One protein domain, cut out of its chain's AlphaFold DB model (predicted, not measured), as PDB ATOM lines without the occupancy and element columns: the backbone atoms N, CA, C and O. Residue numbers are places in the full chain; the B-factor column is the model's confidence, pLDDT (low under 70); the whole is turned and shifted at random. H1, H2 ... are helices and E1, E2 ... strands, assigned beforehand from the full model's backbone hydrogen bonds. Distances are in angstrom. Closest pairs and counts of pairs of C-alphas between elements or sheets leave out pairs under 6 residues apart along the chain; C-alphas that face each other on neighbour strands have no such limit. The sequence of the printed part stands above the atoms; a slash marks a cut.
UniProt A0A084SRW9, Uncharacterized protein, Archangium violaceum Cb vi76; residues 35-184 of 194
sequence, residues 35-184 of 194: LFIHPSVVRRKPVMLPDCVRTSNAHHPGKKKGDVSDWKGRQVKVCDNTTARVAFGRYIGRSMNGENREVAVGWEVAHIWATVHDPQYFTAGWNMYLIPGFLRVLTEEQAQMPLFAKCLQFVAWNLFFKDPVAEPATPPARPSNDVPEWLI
ATOM      1  N   LEU A  35      37.361 -47.251  31.262       97.44
ATOM      2  CA  LEU A  35      38.117 -47.408  30.020       97.44
ATOM      3  C   LEU A  35      39.621 -47.278  30.280       97.44
ATOM      4  O   LEU A  35      40.098 -46.252  30.766       97.44
ATOM      5  N   PHE A  36      40.383 -48.301  29.914       97.62
ATOM      6  CA  PHE A  36      41.836 -48.352  30.058       97.62
ATOM      7  C   PHE A  36      42.547 -47.825  28.807       97.62
ATOM      8  O   PHE A  36      41.958 -47.694  27.733       97.62
ATOM      9  N   ILE A  37      43.843 -47.550  28.914       97.25
ATOM     10  CA  ILE A  37      44.681 -47.310  27.735       97.25
ATOM     11  C   ILE A  37      45.085 -48.663  27.146       97.25
ATOM     12  O   ILE A  37      45.470 -49.576  27.874       97.25
ATOM     13  N   HIS A  38      45.006 -48.795  25.822       96.44
ATOM     14  CA  HIS A  38      45.333 -50.051  25.156       96.44
ATOM     15  C   HIS A  38      46.812 -50.443  25.387       96.44
ATOM     16  O   HIS A  38      47.696 -49.598  25.181       96.44
ATOM     17  N   PRO A  39      47.123 -51.708  25.744       95.94
ATOM     18  CA  PRO A  39      48.482 -52.145  26.071       95.94
ATOM     19  C   PRO A  39      49.525 -51.849  24.991       95.94
ATOM     20  O   PRO A  39      50.646 -51.461  25.304       95.94
ATOM     21  N   SER A  40      49.166 -51.951  23.706       94.94
ATOM     22  CA  SER A  40      50.091 -51.627  22.607       94.94
ATOM     23  C   SER A  40      50.541 -50.159  22.602       94.94
ATOM     24  O   SER A  40      51.672 -49.868  22.215       94.94
ATOM     25  N   VAL A  41      49.690 -49.232  23.052       95.25
ATOM     26  CA  VAL A  41      50.039 -47.811  23.171       95.25
ATOM     27  C   VAL A  41      50.952 -47.606  24.375       95.25
ATOM     28  O   VAL A  41      51.979 -46.937  24.251       95.25
ATOM     29  N   VAL A  42      50.618 -48.228  25.512       95.94
ATOM     30  CA  VAL A  42      51.441 -48.176  26.729       95.94
ATOM     31  C   VAL A  42      52.832 -48.747  26.460       95.94
ATOM     32  O   VAL A  42      53.813 -48.110  26.822       95.94
ATOM     33  N   ARG A  43      52.945 -49.869  25.739       94.94
ATOM     34  CA  ARG A  43      54.234 -50.483  25.381       94.94
ATOM     35  C   ARG A  43      55.157 -49.524  24.631       94.94
ATOM     36  O   ARG A  43      56.355 -49.502  24.877       94.94
ATOM     37  N   ARG A  44      54.608 -48.719  23.713       94.06
ATOM     38  CA  ARG A  44      55.393 -47.742  22.935       94.06
ATOM     39  C   ARG A  44      55.866 -46.565  23.778       94.06
ATOM     40  O   ARG A  44      56.928 -46.012  23.511       94.06
ATOM     41  N   LYS A  45      55.060 -46.141  24.752       95.06
ATOM     42  CA  LYS A  45      55.383 -45.010  25.620       95.06
ATOM     43  C   LYS A  45      54.773 -45.217  27.008       95.06
ATOM     44  O   LYS A  45      53.689 -44.708  27.252       95.06
ATOM     45  N   PRO A  46      55.446 -45.923  27.931       94.88
ATOM     46  CA  PRO A  46      54.835 -46.295  29.212       94.88
ATOM     47  C   PRO A  46      54.473 -45.105  30.107       94.88
ATOM     48  O   PRO A  46      53.499 -45.176  30.858       94.88
ATOM     49  N   VAL A  47      55.243 -44.013  30.015       96.75
ATOM     50  CA  VAL A  47      55.046 -42.763  30.764       96.75
ATOM     51  C   VAL A  47      55.025 -41.587  29.791       96.75
ATOM     52  O   VAL A  47      55.955 -41.390  29.008       96.75
ATOM     53  N   MET A  48      53.960 -40.783  29.821       96.25
ATOM     54  CA  MET A  48      53.753 -39.736  28.815       96.25
ATOM     55  C   MET A  48      54.596 -38.485  29.087       96.25
ATOM     56  O   MET A  48      55.110 -37.876  28.144       96.25
ATOM     57  N   LEU A  49      54.704 -38.108  30.364       95.81
ATOM     58  CA  LEU A  49      55.417 -36.940  30.883       95.81
ATOM     59  C   LEU A  49      56.264 -37.376  32.098       95.81
ATOM     60  O   LEU A  49      55.825 -37.213  33.237       95.81
ATOM     61  N   PRO A  50      57.458 -37.956  31.868       94.31
ATOM     62  CA  PRO A  50      58.290 -38.553  32.920       94.31
ATOM     63  C   PRO A  50      59.014 -37.531  33.813       94.31
ATOM     64  O   PRO A  50      59.743 -37.925  34.715       94.31
ATOM     65  N   ASP A  51      58.835 -36.233  33.563       94.62
ATOM     66  CA  ASP A  51      59.406 -35.126  34.342       94.62
ATOM     67  C   ASP A  51      58.338 -34.384  35.158       94.62
ATOM     68  O   ASP A  51      58.535 -33.235  35.543       94.62
ATOM     69  N   CYS A  52      57.165 -34.986  35.362       95.12
ATOM     70  CA  CYS A  52      56.041 -34.359  36.053       95.12
ATOM     71  C   CYS A  52      55.575 -35.200  37.239       95.12
ATOM     72  O   CYS A  52      55.469 -36.419  37.134       95.12
ATOM     73  N   VAL A  53      55.200 -34.531  38.327       94.88
ATOM     74  CA  VAL A  53      54.645 -35.134  39.550       94.88
ATOM     75  C   VAL A  53      53.400 -34.379  39.996       94.88
ATOM     76  O   VAL A  53      53.269 -33.186  39.717       94.88
ATOM     77  N   ARG A  54      52.468 -35.036  40.693       93.62
ATOM     78  CA  ARG A  54      51.316 -34.337  41.281       93.62
ATOM     79  C   ARG A  54      51.740 -33.571  42.533       93.62
ATOM     80  O   ARG A  54      52.452 -34.108  43.377       93.62
ATOM     81  N   THR A  55      51.229 -32.352  42.701       91.31
ATOM     82  CA  THR A  55      51.381 -31.588  43.949       91.31
ATOM     83  C   THR A  55      50.990 -32.428  45.169       91.31
ATOM     84  O   THR A  55      49.902 -33.006  45.213       91.31
ATOM     85  N   SER A  56      51.862 -32.461  46.177       89.56
ATOM     86  CA  SER A  56      51.640 -33.152  47.446       89.56
ATOM     87  C   SER A  56      52.448 -32.467  48.540       89.56
ATOM     88  O   SER A  56      53.665 -32.396  48.430       89.56
ATOM     89  N   ASN A  57      51.804 -32.010  49.615       87.94
ATOM     90  CA  ASN A  57      52.528 -31.398  50.736       87.94
ATOM     91  C   ASN A  57      53.451 -32.394  51.455       87.94
ATOM     92  O   ASN A  57      54.468 -31.985  52.001       87.94
ATOM     93  N   ALA A  58      53.111 -33.687  51.434       89.50
ATOM     94  CA  ALA A  58      53.914 -34.735  52.057       89.50
ATOM     95  C   ALA A  58      55.187 -35.069  51.256       89.50
ATOM     96  O   ALA A  58      56.209 -35.386  51.850       89.50
ATOM     97  N   HIS A  59      55.134 -34.982  49.922       89.38
ATOM     98  CA  HIS A  59      56.237 -35.402  49.038       89.38
ATOM     99  C   HIS A  59      56.997 -34.228  48.403       89.38
ATOM    100  O   HIS A  59      58.168 -34.355  48.063       89.38
ATOM    101  N   HIS A  60      56.341 -33.077  48.256       90.50
ATOM    102  CA  HIS A  60      56.873 -31.850  47.660       90.50
ATOM    103  C   HIS A  60      56.520 -30.646  48.555       90.50
ATOM    104  O   HIS A  60      55.731 -29.779  48.159       90.50
ATOM    105  N   PRO A  61      57.043 -30.596  49.793       92.56
ATOM    106  CA  PRO A  61      56.651 -29.596  50.781       92.56
ATOM    107  C   PRO A  61      56.931 -28.173  50.285       92.56
ATOM    108  O   PRO A  61      58.015 -27.860  49.792       92.56
ATOM    109  N   GLY A  62      55.926 -27.304  50.401       93.06
ATOM    110  CA  GLY A  62      56.011 -25.899  49.992       93.06
ATOM    111  C   GLY A  62      55.974 -25.653  48.479       93.06
ATOM    112  O   GLY A  62      56.024 -24.495  48.070       93.06
ATOM    113  N   LYS A  63      55.862 -26.698  47.648       94.44
ATOM    114  CA  LYS A  63      55.826 -26.575  46.185       94.44
ATOM    115  C   LYS A  63      54.397 -26.509  45.655       94.44
ATOM    116  O   LYS A  63      53.497 -27.201  46.131       94.44
ATOM    117  N   LYS A  64      54.193 -25.691  44.628       93.50
ATOM    118  CA  LYS A  64      52.925 -25.484  43.922       93.50
ATOM    119  C   LYS A  64      53.067 -25.865  42.451       93.50
ATOM    120  O   LYS A  64      54.159 -26.080  41.937       93.50
ATOM    121  N   LYS A  65      51.931 -25.948  41.754       93.19
ATOM    122  CA  LYS A  65      51.906 -26.189  40.306       93.19
ATOM    123  C   LYS A  65      52.804 -25.175  39.586       93.19
ATOM    124  O   LYS A  65      52.612 -23.976  39.747       93.19
ATOM    125  N   GLY A  66      53.704 -25.670  38.740       93.69
ATOM    126  CA  GLY A  66      54.670 -24.866  37.991       93.69
ATOM    127  C   GLY A  66      56.065 -24.850  38.609       93.69
ATOM    128  O   GLY A  66      57.025 -24.664  37.866       93.69
ATOM    129  N   ASP A  67      56.182 -25.123  39.909       96.62
ATOM    130  CA  ASP A  67      57.473 -25.190  40.587       96.62
ATOM    131  C   ASP A  67      58.273 -26.423  40.161       96.62
ATOM    132  O   ASP A  67      57.740 -27.409  39.640       96.62
ATOM    133  N   VAL A  68      59.570 -26.382  40.459       96.75
ATOM    134  CA  VAL A  68      60.464 -27.535  40.376       96.75
ATOM    135  C   VAL A  68      60.701 -28.096  41.783       96.75
ATOM    136  O   VAL A  68      60.928 -27.344  42.743       96.75
ATOM    137  N   SER A  69      60.634 -29.421  41.907       95.50
ATOM    138  CA  SER A  69      60.976 -30.185  43.109       95.50
ATOM    139  C   SER A  69      62.092 -31.172  42.795       95.50
ATOM    140  O   SER A  69      62.169 -31.685  41.682       95.50
ATOM    141  N   ASP A  70      62.917 -31.483  43.792       94.00
ATOM    142  CA  ASP A  70      63.798 -32.644  43.717       94.00
ATOM    143  C   ASP A  70      63.006 -33.922  44.034       94.00
ATOM    144  O   ASP A  70      62.190 -33.941  44.961       94.00
ATOM    145  N   TRP A  71      63.211 -34.964  43.233       91.56
ATOM    146  CA  TRP A  71      62.712 -36.316  43.449       91.56
ATOM    147  C   TRP A  71      63.852 -37.311  43.256       91.56
ATOM    148  O   TRP A  71      64.260 -37.581  42.124       91.56
ATOM    149  N   LYS A  72      64.360 -37.873  44.359       89.62
ATOM    150  CA  LYS A  72      65.461 -38.853  44.355       89.62
ATOM    151  C   LYS A  72      66.684 -38.357  43.551       89.62
ATOM    152  O   LYS A  72      67.278 -39.128  42.801       89.62
ATOM    153  N   GLY A  73      67.035 -37.071  43.667       89.81
ATOM    154  CA  GLY A  73      68.161 -36.454  42.955       89.81
ATOM    155  C   GLY A  73      67.868 -36.015  41.514       89.81
ATOM    156  O   GLY A  73      68.782 -35.591  40.808       89.81
ATOM    157  N   ARG A  74      66.613 -36.117  41.049       91.94
ATOM    158  CA  ARG A  74      66.159 -35.607  39.747       91.94
ATOM    159  C   ARG A  74      65.226 -34.419  39.936       91.94
ATOM    160  O   ARG A  74      64.271 -34.484  40.703       91.94
ATOM    161  N   GLN A  75      65.435 -33.370  39.150       95.56
ATOM    162  CA  GLN A  75      64.513 -32.238  39.085       95.56
ATOM    163  C   GLN A  75      63.243 -32.620  38.313       95.56
ATOM    164  O   GLN A  75      63.316 -33.080  37.174       95.56
ATOM    165  N   VAL A  76      62.080 -32.416  38.929       96.38
ATOM    166  CA  VAL A  76      60.760 -32.694  38.347       96.38
ATOM    167  C   VAL A  76      59.838 -31.490  38.488       96.38
ATOM    168  O   VAL A  76      59.891 -30.745  39.467       96.38
ATOM    169  N   LYS A  77      58.955 -31.302  37.509       97.12
ATOM    170  CA  LYS A  77      57.940 -30.252  37.515       97.12
ATOM    171  C   LYS A  77      56.727 -30.678  38.336       97.12
ATOM    172  O   LYS A  77      56.138 -31.732  38.097       97.12
ATOM    173  N   VAL A  78      56.303 -29.820  39.253       96.50
ATOM    174  CA  VAL A  78      55.081 -30.011  40.031       96.50
ATOM    175  C   VAL A  78      53.866 -29.607  39.193       96.50
ATOM    176  O   VAL A  78      53.793 -28.512  38.630       96.50
ATOM    177  N   CYS A  79      52.899 -30.511  39.109       95.81
ATOM    178  CA  CYS A  79      51.745 -30.452  38.226       95.81
ATOM    179  C   CYS A  79      50.436 -30.794  38.959       95.81
ATOM    180  O   CYS A  79      50.416 -31.247  40.100       95.81
ATOM    181  N   ASP A  80      49.313 -30.582  38.276       91.69
ATOM    182  CA  ASP A  80      47.959 -30.864  38.758       91.69
ATOM    183  C   ASP A  80      47.246 -31.915  37.889       91.69
ATOM    184  O   ASP A  80      47.762 -32.384  36.872       91.69
ATOM    185  N   ASN A  81      46.004 -32.245  38.247       89.50
ATOM    186  CA  ASN A  81      45.187 -33.224  37.522       89.50
ATOM    187  C   ASN A  81      44.924 -32.842  36.052       89.50
ATOM    188  O   ASN A  81      44.646 -33.718  35.231       89.50
ATOM    189  N   THR A  82      45.069 -31.565  35.681       92.81
ATOM    190  CA  THR A  82      45.021 -31.130  34.276       92.81
ATOM    191  C   THR A  82      46.115 -31.814  33.456       92.81
ATOM    192  O   THR A  82      45.874 -32.217  32.321       92.81
ATOM    193  N   THR A  83      47.297 -32.017  34.045       95.44
ATOM    194  CA  THR A  83      48.430 -32.696  33.398       95.44
ATOM    195  C   THR A  83      48.139 -34.175  33.151       95.44
ATOM    196  O   THR A  83      48.405 -34.667  32.056       95.44
ATOM    197  N   ALA A  84      47.525 -34.869  34.115       95.00
ATOM    198  CA  ALA A  84      47.089 -36.255  33.937       95.00
ATOM    199  C   ALA A  84      46.031 -36.380  32.823       95.00
ATOM    200  O   ALA A  84      46.136 -37.260  31.974       95.00
ATOM    201  N   ARG A  85      45.073 -35.442  32.748       95.31
ATOM    202  CA  ARG A  85      44.083 -35.382  31.652       95.31
ATOM    203  C   ARG A  85      44.729 -35.174  30.283       95.31
ATOM    204  O   ARG A  85      44.379 -35.864  29.334       95.31
ATOM    205  N   VAL A  86      45.698 -34.262  30.176       95.38
ATOM    206  CA  VAL A  86      46.455 -34.056  28.927       95.38
ATOM    207  C   VAL A  86      47.245 -35.311  28.555       95.38
ATOM    208  O   VAL A  86      47.258 -35.700  27.390       95.38
ATOM    209  N   ALA A  87      47.890 -35.960  29.527       96.75
ATOM    210  CA  ALA A  87      48.629 -37.194  29.291       96.75
ATOM    211  C   ALA A  87      47.715 -38.318  28.783       96.75
ATOM    212  O   ALA A  87      48.041 -38.951  27.781       96.75
ATOM    213  N   PHE A  88      46.558 -38.516  29.421       97.12
ATOM    214  CA  PHE A  88      45.552 -39.481  28.986       97.12
ATOM    215  C   PHE A  88      45.059 -39.185  27.567       97.12
ATOM    216  O   PHE A  88      45.081 -40.071  26.718       97.12
ATOM    217  N   GLY A  89      44.719 -37.926  27.274       96.06
ATOM    218  CA  GLY A  89      44.319 -37.489  25.935       96.06
ATOM    219  C   GLY A  89      45.347 -37.839  24.856       96.06
ATOM    220  O   GLY A  89      44.994 -38.358  23.801       96.06
ATOM    221  N   ARG A  90      46.643 -37.666  25.150       95.62
ATOM    222  CA  ARG A  90      47.736 -38.055  24.239       95.62
ATOM    223  C   ARG A  90      47.830 -39.562  24.011       95.62
ATOM    224  O   ARG A  90      48.195 -39.966  22.914       95.62
ATOM    225  N   TYR A  91      47.519 -40.388  25.010       96.56
ATOM    226  CA  TYR A  91      47.476 -41.842  24.826       96.56
ATOM    227  C   TYR A  91      46.365 -42.271  23.873       96.56
ATOM    228  O   TYR A  91      46.553 -43.198  23.090       96.56
ATOM    229  N   ILE A  92      45.216 -41.605  23.946       95.44
ATOM    230  CA  ILE A  92      44.032 -41.988  23.174       95.44
ATOM    231  C   ILE A  92      43.861 -41.187  21.882       95.44
ATOM    232  O   ILE A  92      42.894 -41.412  21.167       95.44
ATOM    233  N   GLY A  93      44.769 -40.249  21.596       94.44
ATOM    234  CA  GLY A  93      44.699 -39.386  20.417       94.44
ATOM    235  C   GLY A  93      43.520 -38.410  20.433       94.44
ATOM    236  O   GLY A  93      43.003 -38.091  19.371       94.44
ATOM    237  N   ARG A  94      43.071 -37.963  21.613       94.12
ATOM    238  CA  ARG A  94      41.922 -37.052  21.762       94.12
ATOM    239  C   ARG A  94      42.221 -35.891  22.696       94.12
ATOM    240  O   ARG A  94      42.891 -36.038  23.720       94.12
ATOM    241  N   SER A  95      41.646 -34.740  22.393       92.88
ATOM    242  CA  SER A  95      41.635 -33.589  23.282       92.88
ATOM    243  C   SER A  95      40.633 -33.781  24.423       92.88
ATOM    244  O   SER A  95      39.446 -34.047  24.222       92.88
ATOM    245  N   MET A  96      41.111 -33.624  25.657       91.31
ATOM    246  CA  MET A  96      40.295 -33.760  26.871       91.31
ATOM    247  C   MET A  96      39.993 -32.427  27.566       91.31
ATOM    248  O   MET A  96      39.267 -32.415  28.556       91.31
ATOM    249  N   ASN A  97      40.539 -31.308  27.087       85.69
ATOM    250  CA  ASN A  97      40.442 -30.002  27.743       85.69
ATOM    251  C   ASN A  97      40.175 -28.891  26.715       85.69
ATOM    252  O   ASN A  97      40.493 -29.045  25.539       85.69
ATOM    253  N   GLY A  98      39.679 -27.747  27.194       82.69
ATOM    254  CA  GLY A  98      39.465 -26.551  26.377       82.69
ATOM    255  C   GLY A  98      38.260 -26.650  25.438       82.69
ATOM    256  O   GLY A  98      37.435 -27.550  25.566       82.69
ATOM    257  N   GLU A  99      38.175 -25.700  24.507       82.31
ATOM    258  CA  GLU A  99      37.063 -25.558  23.552       82.31
ATOM    259  C   GLU A  99      37.001 -26.714  22.544       82.31
ATOM    260  O   GLU A  99      35.921 -27.154  22.166       82.31
ATOM    261  N   ASN A 100      38.154 -27.285  22.193       86.50
ATOM    262  CA  ASN A 100      38.268 -28.421  21.276       86.50
ATOM    263  C   ASN A 100      38.173 -29.770  22.007       86.50
ATOM    264  O   ASN A 100      38.898 -30.701  21.669       86.50
ATOM    265  N   ARG A 101      37.390 -29.877  23.084       90.06
ATOM    266  CA  ARG A 101      37.263 -31.126  23.849       90.06
ATOM    267  C   ARG A 101      36.464 -32.164  23.050       90.06
ATOM    268  O   ARG A 101      35.336 -31.910  22.654       90.06
ATOM    269  N   GLU A 102      37.022 -33.364  22.901       92.06
ATOM    270  CA  GLU A 102      36.437 -34.472  22.121       92.06
ATOM    271  C   GLU A 102      35.869 -35.602  22.991       92.06
ATOM    272  O   GLU A 102      35.169 -36.488  22.506       92.06
ATOM    273  N   VAL A 103      36.181 -35.604  24.287       91.75
ATOM    274  CA  VAL A 103      35.615 -36.550  25.260       91.75
ATOM    275  C   VAL A 103      34.445 -35.876  25.965       91.75
ATOM    276  O   VAL A 103      34.598 -34.758  26.450       91.75
ATOM    277  N   ALA A 104      33.295 -36.539  26.086       90.69
ATOM    278  CA  ALA A 104      32.115 -35.939  26.712       90.69
ATOM    279  C   ALA A 104      32.406 -35.365  28.118       90.69
ATOM    280  O   ALA A 104      33.260 -35.857  28.871       90.69
ATOM    281  N   VAL A 105      31.716 -34.277  28.468       89.81
ATOM    282  CA  VAL A 105      31.762 -33.702  29.820       89.81
ATOM    283  C   VAL A 105      31.256 -34.743  30.822       89.81
ATOM    284  O   VAL A 105      30.388 -35.550  30.506       89.81
ATOM    285  N   GLY A 106      31.844 -34.758  32.018       90.81
ATOM    286  CA  GLY A 106      31.531 -35.748  33.048       90.81
ATOM    287  C   GLY A 106      32.413 -36.994  33.011       90.81
ATOM    288  O   GLY A 106      32.348 -37.774  33.947       90.81
ATOM    289  N   TRP A 107      33.280 -37.179  32.011       94.31
ATOM    290  CA  TRP A 107      34.365 -38.165  32.091       94.31
ATOM    291  C   TRP A 107      35.590 -37.598  32.802       94.31
ATOM    292  O   TRP A 107      36.030 -36.474  32.519       94.31
ATOM    293  N   GLU A 108      36.176 -38.416  33.670       94.31
ATOM    294  CA  GLU A 108      37.336 -38.073  34.477       94.31
ATOM    295  C   GLU A 108      38.456 -39.101  34.341       94.31
ATOM    296  O   GLU A 108      38.219 -40.291  34.154       94.31
ATOM    297  N   VAL A 109      39.694 -38.613  34.447       94.81
ATOM    298  CA  VAL A 109      40.891 -39.454  34.529       94.81
ATOM    299  C   VAL A 109      41.179 -39.721  35.994       94.81
ATOM    300  O   VAL A 109      41.273 -38.778  36.785       94.81
ATOM    301  N   ALA A 110      41.337 -40.993  36.332       94.38
ATOM    302  CA  ALA A 110      41.676 -41.460  37.665       94.38
ATOM    303  C   ALA A 110      42.922 -42.352  37.622       94.38
ATOM    304  O   ALA A 110      43.319 -42.846  36.563       94.38
ATOM    305  N   HIS A 111      43.538 -42.537  38.790       94.31
ATOM    306  CA  HIS A 111      44.731 -43.361  38.957       94.31
ATOM    307  C   HIS A 111      44.392 -44.692  39.623       94.31
ATOM    308  O   HIS A 111      43.540 -44.738  40.508       94.31
ATOM    309  N   ILE A 112      45.047 -45.769  39.190       94.31
ATOM    310  CA  ILE A 112      44.830 -47.129  39.718       94.31
ATOM    311  C   ILE A 112      45.602 -47.326  41.032       94.31
ATOM    312  O   ILE A 112      45.082 -47.875  42.005       94.31
ATOM    313  N   TRP A 113      46.839 -46.833  41.063       91.31
ATOM    314  CA  TRP A 113      47.716 -46.772  42.225       91.31
ATOM    315  C   TRP A 113      47.930 -45.309  42.631       91.31
ATOM    316  O   TRP A 113      48.227 -44.445  41.800       91.31
ATOM    317  N   ALA A 114      47.827 -45.029  43.932       84.31
ATOM    318  CA  ALA A 114      47.888 -43.676  44.496       84.31
ATOM    319  C   ALA A 114      49.296 -43.030  44.484       84.31
ATOM    320  O   ALA A 114      49.475 -41.920  44.984       84.31
ATOM    321  N   THR A 115      50.297 -43.669  43.874       86.38
ATOM    322  CA  THR A 115      51.708 -43.232  43.817       86.38
ATOM    323  C   THR A 115      51.948 -42.071  42.835       86.38
ATOM    324  O   THR A 115      52.961 -41.989  42.155       86.38
ATOM    325  N   VAL A 116      51.011 -41.131  42.727       89.25
ATOM    326  CA  VAL A 116      51.008 -40.025  41.743       89.25
ATOM    327  C   VAL A 116      52.049 -38.928  42.002       89.25
ATOM    328  O   VAL A 116      52.170 -37.983  41.224       89.25
ATOM    329  N   HIS A 117      52.773 -39.030  43.108       91.00
ATOM    330  CA  HIS A 117      53.914 -38.186  43.454       91.00
ATOM    331  C   HIS A 117      55.233 -38.728  42.873       91.00
ATOM    332  O   HIS A 117      56.212 -37.995  42.811       91.00
ATOM    333  N   ASP A 118      55.264 -39.982  42.403       92.06
ATOM    334  CA  ASP A 118      56.398 -40.516  41.648       92.06
ATOM    335  C   ASP A 118      56.206 -40.216  40.143       92.06
ATOM    336  O   ASP A 118      55.145 -40.517  39.574       92.06
ATOM    337  N   PRO A 119      57.206 -39.633  39.459       93.44
ATOM    338  CA  PRO A 119      57.107 -39.289  38.044       93.44
ATOM    339  C   PRO A 119      56.936 -40.507  37.126       93.44
ATOM    340  O   PRO A 119      56.394 -40.365  36.028       93.44
ATOM    341  N   GLN A 120      57.336 -41.710  37.559       93.88
ATOM    342  CA  GLN A 120      57.079 -42.943  36.809       93.88
ATOM    343  C   GLN A 120      55.604 -43.350  36.839       93.88
ATOM    344  O   GLN A 120      55.177 -44.101  35.972       93.88
ATOM    345  N   TYR A 121      54.825 -42.853  37.801       95.44
ATOM    346  CA  TYR A 121      53.440 -43.258  38.048       95.44
ATOM    347  C   TYR A 121      52.427 -42.187  37.645       95.44
ATOM    348  O   TYR A 121      51.316 -42.520  37.231       95.44
ATOM    349  N   PHE A 122      52.769 -40.901  37.767       96.00
ATOM    350  CA  PHE A 122      51.788 -39.823  37.628       96.00
ATOM    351  C   PHE A 122      51.118 -39.770  36.247       96.00
ATOM    352  O   PHE A 122      49.907 -39.574  36.143       96.00
ATOM    353  N   THR A 123      51.901 -39.958  35.183       97.44
ATOM    354  CA  THR A 123      51.413 -39.939  33.791       97.44
ATOM    355  C   THR A 123      51.667 -41.259  33.061       97.44
ATOM    356  O   THR A 123      51.727 -41.318  31.825       97.44
ATOM    357  N   ALA A 124      51.821 -42.331  33.837       97.50
ATOM    358  CA  ALA A 124      51.928 -43.685  33.326       97.50
ATOM    359  C   ALA A 124      50.612 -44.145  32.708       97.50
ATOM    360  O   ALA A 124      49.568 -44.083  33.353       97.50
ATOM    361  N   GLY A 125      50.665 -44.656  31.479       97.00
ATOM    362  CA  GLY A 125      49.475 -45.173  30.804       97.00
ATOM    363  C   GLY A 125      48.894 -46.396  31.513       97.00
ATOM    364  O   GLY A 125      47.682 -46.558  31.576       97.00
ATOM    365  N   TRP A 126      49.758 -47.200  32.132       96.50
ATOM    366  CA  TRP A 126      49.358 -48.340  32.954       96.50
ATOM    367  C   TRP A 126      48.725 -47.934  34.293       96.50
ATOM    368  O   TRP A 126      48.001 -48.736  34.864       96.50
ATOM    369  N   ASN A 127      48.956 -46.708  34.789       96.94
ATOM    370  CA  ASN A 127      48.405 -46.211  36.057       96.94
ATOM    371  C   ASN A 127      47.167 -45.319  35.875       96.94
ATOM    372  O   ASN A 127      46.692 -44.737  36.845       96.94
ATOM    373  N   MET A 128      46.654 -45.146  34.657       96.62
ATOM    374  CA  MET A 128      45.520 -44.258  34.399       96.62
ATOM    375  C   MET A 128      44.382 -44.986  33.701       96.62
ATOM    376  O   MET A 128      44.589 -45.847  32.847       96.62
ATOM    377  N   TYR A 129      43.164 -44.571  34.021       97.00
ATOM    378  CA  TYR A 129      41.946 -45.019  33.361       97.00
ATOM    379  C   TYR A 129      40.929 -43.876  33.324       97.00
ATOM    380  O   TYR A 129      41.037 -42.893  34.067       97.00
ATOM    381  N   LEU A 130      39.960 -43.996  32.424       96.88
ATOM    382  CA  LEU A 130      38.854 -43.066  32.268       96.88
ATOM    383  C   LEU A 130      37.597 -43.656  32.902       96.88
ATOM    384  O   LEU A 130      37.283 -44.824  32.684       96.88
ATOM    385  N   ILE A 131      36.862 -42.848  33.653       96.19
ATOM    386  CA  ILE A 131      35.650 -43.265  34.361       96.19
ATOM    387  C   ILE A 131      34.629 -42.118  34.361       96.19
ATOM    388  O   ILE A 131      35.033 -40.948  34.361       96.19
ATOM    389  N   PRO A 132      33.311 -42.387  34.359       95.31
ATOM    390  CA  PRO A 132      32.325 -41.351  34.639       95.31
ATOM    391  C   PRO A 132      32.576 -40.731  36.021       95.31
ATOM    392  O   PRO A 132      32.728 -41.437  37.015       95.31
ATOM    393  N   GLY A 133      32.611 -39.404  36.102       91.81
ATOM    394  CA  GLY A 133      33.023 -38.650  37.287       91.81
ATOM    395  C   GLY A 133      32.181 -38.957  38.520       91.81
ATOM    396  O   GLY A 133      32.725 -39.100  39.611       91.81
ATOM    397  N   PHE A 134      30.877 -39.193  38.344       88.88
ATOM    398  CA  PHE A 134      29.991 -39.586  39.444       88.88
ATOM    399  C   PHE A 134      30.326 -40.968  40.035       88.88
ATOM    400  O   PHE A 134      29.986 -41.230  41.183       88.88
ATOM    401  N   LEU A 135      31.015 -41.838  39.287       90.38
ATOM    402  CA  LEU A 135      31.520 -43.124  39.782       90.38
ATOM    403  C   LEU A 135      32.937 -43.013  40.359       90.38
ATOM    404  O   LEU A 135      33.334 -43.865  41.150       90.38
ATOM    405  N   ARG A 136      33.697 -41.958  40.017       88.12
ATOM    406  CA  ARG A 136      35.067 -41.750  40.521       88.12
ATOM    407  C   ARG A 136      35.111 -41.638  42.044       88.12
ATOM    408  O   ARG A 136      36.113 -42.026  42.637       88.12
ATOM    409  N   VAL A 137      34.039 -41.166  42.680       83.19
ATOM    410  CA  VAL A 137      33.946 -41.065  44.148       83.19
ATOM    411  C   VAL A 137      34.257 -42.395  44.848       83.19
ATOM    412  O   VAL A 137      34.921 -42.402  45.874       83.19
ATOM    413  N   LEU A 138      33.908 -43.530  44.229       78.44
ATOM    414  CA  LEU A 138      34.141 -44.883  44.764       78.44
ATOM    415  C   LEU A 138      35.625 -45.289  44.789       78.44
ATOM    416  O   LEU A 138      35.986 -46.378  45.240       78.44
ATOM    417  N   THR A 139      36.484 -44.426  44.252       75.25
ATOM    418  CA  THR A 139      37.905 -44.666  43.983       75.25
ATOM    419  C   THR A 139      38.794 -43.715  44.783       75.25
ATOM    420  O   THR A 139      40.005 -43.917  44.851       75.25
ATOM    421  N   GLU A 140      38.203 -42.690  45.408       75.00
ATOM    422  CA  GLU A 140      38.911 -41.718  46.238       75.00
ATOM    423  C   GLU A 140      39.174 -42.284  47.630       75.00
ATOM    424  O   GLU A 140      38.300 -42.901  48.220       75.00
ATOM    425  N   GLU A 141      40.358 -42.030  48.187       71.31
ATOM    426  CA  GLU A 141      40.824 -42.588  49.468       71.31
ATOM    427  C   GLU A 141      39.821 -42.430  50.629       71.31
ATOM    428  O   GLU A 141      39.672 -43.329  51.448       71.31
ATOM    429  N   GLN A 142      39.078 -41.320  50.663       67.50
ATOM    430  CA  GLN A 142      38.098 -41.018  51.714       67.50
ATOM    431  C   GLN A 142      36.776 -41.797  51.583       67.50
ATOM    432  O   GLN A 142      36.027 -41.892  52.551       67.50
ATOM    433  N   ALA A 143      36.473 -42.329  50.397       69.44
ATOM    434  CA  ALA A 143      35.212 -43.000  50.064       69.44
ATOM    435  C   ALA A 143      35.437 -44.332  49.320       69.44
ATOM    436  O   ALA A 143      34.526 -44.866  48.681       69.44
ATOM    437  N   GLN A 144      36.664 -44.860  49.377       69.88
ATOM    438  CA  GLN A 144      37.102 -45.968  48.545       69.88
ATOM    439  C   GLN A 144      36.321 -47.233  48.885       69.88
ATOM    440  O   GLN A 144      36.267 -47.649  50.040       69.88
ATOM    441  N   MET A 145      35.795 -47.901  47.859       84.00
ATOM    442  CA  MET A 145      35.341 -49.283  47.976       84.00
ATOM    443  C   MET A 145      36.559 -50.215  47.871       84.00
ATOM    444  O   MET A 145      37.113 -50.348  46.772       84.00
ATOM    445  N   PRO A 146      36.988 -50.905  48.948       86.12
ATOM    446  CA  PRO A 146      38.214 -51.707  48.910       86.12
ATOM    447  C   PRO A 146      38.163 -52.818  47.856       86.12
ATOM    448  O   PRO A 146      39.150 -53.074  47.164       86.12
ATOM    449  N   LEU A 147      36.988 -53.434  47.671       88.44
ATOM    450  CA  LEU A 147      36.781 -54.456  46.646       88.44
ATOM    451  C   LEU A 147      36.970 -53.897  45.230       88.44
ATOM    452  O   LEU A 147      37.581 -54.564  44.396       88.44
ATOM    453  N   PHE A 148      36.507 -52.671  44.958       89.56
ATOM    454  CA  PHE A 148      36.710 -52.032  43.657       89.56
ATOM    455  C   PHE A 148      38.196 -51.808  43.382       89.56
ATOM    456  O   PHE A 148      38.685 -52.208  42.329       89.56
ATOM    457  N   ALA A 149      38.926 -51.234  44.344       89.62
ATOM    458  CA  ALA A 149      40.361 -50.989  44.211       89.62
ATOM    459  C   ALA A 149      41.136 -52.287  43.939       89.62
ATOM    460  O   ALA A 149      41.945 -52.339  43.013       89.62
ATOM    461  N   LYS A 150      40.822 -53.356  44.682       91.88
ATOM    462  CA  LYS A 150      41.399 -54.693  44.486       91.88
ATOM    463  C   LYS A 150      41.140 -55.226  43.075       91.88
ATOM    464  O   LYS A 150      42.072 -55.669  42.408       91.88
ATOM    465  N   CYS A 151      39.895 -55.146  42.598       94.81
ATOM    466  CA  CYS A 151      39.527 -55.639  41.270       94.81
ATOM    467  C   CYS A 151      40.158 -54.798  40.147       94.81
ATOM    468  O   CYS A 151      40.670 -55.351  39.176       94.81
ATOM    469  N   LEU A 152      40.184 -53.471  40.293       94.62
ATOM    470  CA  LEU A 152      40.822 -52.554  39.348       94.62
ATOM    471  C   LEU A 152      42.328 -52.829  39.229       94.62
ATOM    472  O   LEU A 152      42.855 -52.927  38.121       94.62
ATOM    473  N   GLN A 153      43.012 -53.001  40.362       94.81
ATOM    474  CA  GLN A 153      44.433 -53.345  40.399       94.81
ATOM    475  C   GLN A 153      44.696 -54.728  39.800       94.81
ATOM    476  O   GLN A 153      45.668 -54.882  39.066       94.81
ATOM    477  N   PHE A 154      43.833 -55.719  40.055       96.25
ATOM    478  CA  PHE A 154      43.924 -57.049  39.439       96.25
ATOM    479  C   PHE A 154      43.835 -56.980  37.911       96.25
ATOM    480  O   PHE A 154      44.683 -57.540  37.216       96.25
ATOM    481  N   VAL A 155      42.854 -56.246  37.379       96.31
ATOM    482  CA  VAL A 155      42.706 -56.040  35.931       96.31
ATOM    483  C   VAL A 155      43.936 -55.346  35.352       96.31
ATOM    484  O   VAL A 155      44.525 -55.838  34.390       96.31
ATOM    485  N   ALA A 156      44.372 -54.244  35.961       96.00
ATOM    486  CA  ALA A 156      45.537 -53.498  35.500       96.00
ATOM    487  C   ALA A 156      46.832 -54.326  35.563       96.00
ATOM    488  O   ALA A 156      47.661 -54.248  34.658       96.00
ATOM    489  N   TRP A 157      46.992 -55.163  36.592       96.06
ATOM    490  CA  TRP A 157      48.121 -56.082  36.707       96.06
ATOM    491  C   TRP A 157      48.183 -57.065  35.544       96.06
ATOM    492  O   TRP A 157      49.224 -57.207  34.899       96.06
ATOM    493  N   ASN A 158      47.057 -57.711  35.247       95.31
ATOM    494  CA  ASN A 158      46.973 -58.653  34.136       95.31
ATOM    495  C   ASN A 158      47.194 -57.973  32.782       95.31
ATOM    496  O   ASN A 158      47.839 -58.558  31.918       95.31
ATOM    497  N   LEU A 159      46.714 -56.738  32.614       95.31
ATOM    498  CA  LEU A 159      46.895 -55.974  31.382       95.31
ATOM    499  C   LEU A 159      48.340 -55.536  31.140       95.31
ATOM    500  O   LEU A 159      48.774 -55.518  29.989       95.31
ATOM    501  N   PHE A 160      49.053 -55.113  32.188       96.19
ATOM    502  CA  PHE A 160      50.296 -54.359  32.009       96.19
ATOM    503  C   PHE A 160      51.561 -55.042  32.536       96.19
ATOM    504  O   PHE A 160      52.652 -54.699  32.077       96.19
ATOM    505  N   PHE A 161      51.435 -55.999  33.457       94.75
ATOM    506  CA  PHE A 161      52.575 -56.561  34.189       94.75
ATOM    507  C   PHE A 161      52.690 -58.088  34.120       94.75
ATOM    508  O   PHE A 161      53.792 -58.599  34.288       94.75
ATOM    509  N   LYS A 162      51.598 -58.828  33.866       89.00
ATOM    510  CA  LYS A 162      51.645 -60.300  33.752       89.00
ATOM    511  C   LYS A 162      52.524 -60.766  32.585       89.00
ATOM    512  O   LYS A 162      53.378 -61.618  32.790       89.00
ATOM    513  N   ASP A 163      52.330 -60.160  31.415       88.69
ATOM    514  CA  ASP A 163      53.208 -60.273  30.248       88.69
ATOM    515  C   ASP A 163      53.731 -58.859  29.962       88.69
ATOM    516  O   ASP A 163      52.991 -58.050  29.395       88.69
ATOM    517  N   PRO A 164      54.933 -58.502  30.447       84.06
ATOM    518  CA  PRO A 164      55.288 -57.119  30.755       84.06
ATOM    519  C   PRO A 164      55.107 -56.185  29.552       84.06
ATOM    520  O   PRO A 164      55.813 -56.234  28.545       84.06
ATOM    521  N   VAL A 165      54.106 -55.314  29.659       90.75
ATOM    522  CA  VAL A 165      53.847 -54.196  28.740       90.75
ATOM    523  C   VAL A 165      54.554 -52.943  29.243       90.75
ATOM    524  O   VAL A 165      54.967 -52.108  28.439       90.75
ATOM    525  N   ALA A 166      54.680 -52.815  30.565       89.38
ATOM    526  CA  ALA A 166      55.392 -51.745  31.235       89.38
ATOM    527  C   ALA A 166      56.353 -52.312  32.285       89.38
ATOM    528  O   ALA A 166      55.991 -53.198  33.055       89.38
ATOM    529  N   GLU A 167      57.552 -51.738  32.351       88.94
ATOM    530  CA  GLU A 167      58.616 -52.138  33.278       88.94
ATOM    531  C   GLU A 167      59.134 -50.902  34.037       88.94
ATOM    532  O   GLU A 167      60.214 -50.383  33.746       88.94
ATOM    533  N   PRO A 168      58.345 -50.333  34.966       87.31
ATOM    534  CA  PRO A 168      58.838 -49.275  35.841       87.31
ATOM    535  C   PRO A 168      59.965 -49.813  36.734       87.31
ATOM    536  O   PRO A 168      59.988 -50.993  37.084       87.31
ATOM    537  N   ALA A 169      60.869 -48.933  37.173       85.62
ATOM    538  CA  ALA A 169      62.001 -49.324  38.021       85.62
ATOM    539  C   ALA A 169      61.546 -49.917  39.365       85.62
ATOM    540  O   ALA A 169      62.239 -50.726  39.976       85.62
ATOM    541  N   THR A 170      60.368 -49.507  39.833       86.81
ATOM    542  CA  THR A 170      59.686 -50.113  40.972       86.81
ATOM    543  C   THR A 170      58.271 -50.467  40.531       86.81
ATOM    544  O   THR A 170      57.432 -49.564  40.477       86.81
ATOM    545  N   PRO A 171      57.986 -51.730  40.164       87.25
ATOM    546  CA  PRO A 171      56.636 -52.149  39.812       87.25
ATOM    547  C   PRO A 171      55.710 -52.113  41.032       87.25
ATOM    548  O   PRO A 171      56.178 -52.286  42.162       87.25
ATOM    549  N   PRO A 172      54.399 -51.887  40.828       90.44
ATOM    550  CA  PRO A 172      53.437 -52.029  41.910       90.44
ATOM    551  C   PRO A 172      53.469 -53.462  42.457       90.44
ATOM    552  O   PRO A 172      53.891 -54.397  41.779       90.44
ATOM    553  N   ALA A 173      53.019 -53.660  43.693       89.00
ATOM    554  CA  ALA A 173      52.881 -55.011  44.222       89.00
ATOM    555  C   ALA A 173      51.827 -55.789  43.421       89.00
ATOM    556  O   ALA A 173      50.781 -55.239  43.058       89.00
ATOM    557  N   ARG A 174      52.079 -57.083  43.191       90.12
ATOM    558  CA  ARG A 174      51.076 -57.975  42.608       90.12
ATOM    559  C   ARG A 174      49.834 -57.987  43.516       90.12
ATOM    560  O   ARG A 174      49.972 -58.290  44.703       90.12
ATOM    561  N   PRO A 175      48.633 -57.695  42.990       90.31
ATOM    562  CA  PRO A 175      47.408 -57.745  43.774       90.31
ATOM    563  C   PRO A 175      47.045 -59.189  44.146       90.31
ATOM    564  O   PRO A 175      47.458 -60.147  43.488       90.31
ATOM    565  N   SER A 176      46.249 -59.342  45.207       88.25
ATOM    566  CA  SER A 176      45.729 -60.648  45.626       88.25
ATOM    567  C   SER A 176      44.857 -61.283  44.536       88.25
ATOM    568  O   SER A 176      44.103 -60.587  43.858       88.25
ATOM    569  N   ASN A 177      44.925 -62.614  44.412       86.94
ATOM    570  CA  ASN A 177      44.054 -63.392  43.522       86.94
ATOM    571  C   ASN A 177      42.664 -63.663  44.133       86.94
ATOM    572  O   ASN A 177      41.834 -64.290  43.485       86.94
ATOM    573  N   ASP A 178      42.414 -63.231  45.369       91.25
ATOM    574  CA  ASP A 178      41.110 -63.335  46.030       91.25
ATOM    575  C   ASP A 178      40.134 -62.294  45.445       91.25
ATOM    576  O   ASP A 178      39.861 -61.244  46.022       91.25
ATOM    577  N   VAL A 179      39.683 -62.520  44.220       92.25
ATOM    578  CA  VAL A 179      38.772 -61.634  43.488       92.25
ATOM    579  C   VAL A 179      37.514 -62.404  43.092       92.25
ATOM    580  O   VAL A 179      37.555 -63.632  43.020       92.25
ATOM    581  N   PRO A 180      36.389 -61.720  42.816       93.56
ATOM    582  CA  PRO A 180      35.197 -62.390  42.311       93.56
ATOM    583  C   PRO A 180      35.501 -63.220  41.056       93.56
ATOM    584  O   PRO A 180      36.219 -62.755  40.172       93.56
ATOM    585  N   GLU A 181      34.918 -64.414  40.946       93.25
ATOM    586  CA  GLU A 181      35.197 -65.367  39.857       93.25
ATOM    587  C   GLU A 181      34.987 -64.762  38.462       93.25
ATOM    588  O   GLU A 181      35.807 -64.944  37.563       93.25
ATOM    589  N   TRP A 182      33.939 -63.946  38.297       93.69
ATOM    590  CA  TRP A 182      33.648 -63.263  37.034       93.69
ATOM    591  C   TRP A 182      34.779 -62.334  36.567       93.69
ATOM    592  O   TRP A 182      34.839 -62.001  35.385       93.69
ATOM    593  N   LEU A 183      35.665 -61.893  37.468       95.31
ATOM    594  CA  LEU A 183      36.788 -61.022  37.126       95.31
ATOM    595  C   LEU A 183      37.894 -61.772  36.374       95.31
ATOM    596  O   LEU A 183      38.661 -61.155  35.639       95.31
ATOM    597  N   ILE A 184      37.976 -63.095  36.526       92.06
ATOM    598  CA  ILE A 184      38.989 -63.932  35.867       92.06
ATOM    599  C   ILE A 184      38.809 -63.902  34.344       92.06
ATOM    600  O   ILE A 184      39.789 -63.918  33.603       92.06
TER     601      ILE A 184
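What this domain is: This is residues 35 to 184 of the 194 residues of an uncharacterized protein of Archangium violaceum Cb vi76 (UniProt A0A084SRW9). The small sheet E1, E3, E2 lies at one end of the domain and the longest helix, H5, toward the other, with the strand pair E4 and E5 between them. H2 packs on that pair and reaches the small sheet with its first residues, H4 lies on the other side of the pair from H2, and the short helix H3 packs on the small sheet, near the middle of the whole. The printed part has 150 residues with five named helices and five named strands in the order H1 E1 E2 E3 H2 E4 H3 E5 H4 H5; under half of the residues are in named elements, and the class is mixed, helices and strands. The larger sheet has the order E1, E3, E2 and is mixed, while E4 and E5 are antiparallel. The whole is compact and rounded, with a radius of gyration of the C-alphas of 15.4 A and spans of 46 by 38 by 34 A.

Where its parts are: In the larger sheet E1 is residues 52 to 54, E2 is residues 68 to 71, and E3, the longest strand, is residues 74 to 79, 15.4 A from first to last C-alpha. H2, residues 81 to 92, is 16.9 A long and begins at C-alpha 81 (45.187, -33.224, 37.522). E4, residues 107 to 111, and E5, residues 128 to 132, are each 13.5 A long. H3 is residues 119 to 122 and H4 residues 133 to 139. H1, residues 39 to 44, is the first named element, with C-alpha 39 at (48.482, -52.145, 26.071). H5, residues 146 to 160, is 20.9 A long and ends at C-alpha 160 (50.296, -54.359, 32.009).

How they stand to each other: E2 and E3 form a hairpin, antiparallel, with N 69 and O 76 within hydrogen-bond range at 2.9 A. E1 is parallel to E3, with N 79 and O 53 at 2.8 A. The pairing is staggered: E3 pairs with E2 over residues 74 to 77 and with E1 over 77 to 79. H3 is on this sheet at a height of 7.0 A; its closest C-alphas to E1 are those of Pro 119 and Val 53, 5.1 A. H2 only grazes the sheet, with its residues 81 to 84. The closest C-alphas of H2 and E4 are those of Arg 85 and Val 109, 5.9 A. E4 and E5 are antiparallel, with N 108 and O 131 at 2.9 A, and residues 35 to 36 pair with 129 to 130 of E5, antiparallel. The closest C-alphas of H4 and E4 are those of Gly 133 and Glu 108, 5.2 A. H4 and H5 touch only at the corner by their link, and only just, with 3 pairs of C-alphas within 8 A; the closest are those of Thr 139 and Ala 149, 6.8 A. H5 and E5 are apart. H1 is close to H5 but not clearly touching, the closest C-alphas being those of Pro 39 and Phe 160, 6.6 A. Every O i to N i+4 pair is within hydrogen-bond range in H1, H2 and H5; H4 has 0 of 3, with 3 of 4 O i to N i+3 pairs within range, and H3 is too short for an O i to N i+4 pair.

The domain as a whole: The two C-alphas farthest apart are those of Asp 67 and Glu 181, 45.9 A. The printed part has no cut. The links E1 to E2, 13 residues, and H2 to E4, 14 residues, are long, and residues 161 to 184 hold no named element. The mean pLDDT of the printed part is 91.8, and residues 142 to 144 are under 70.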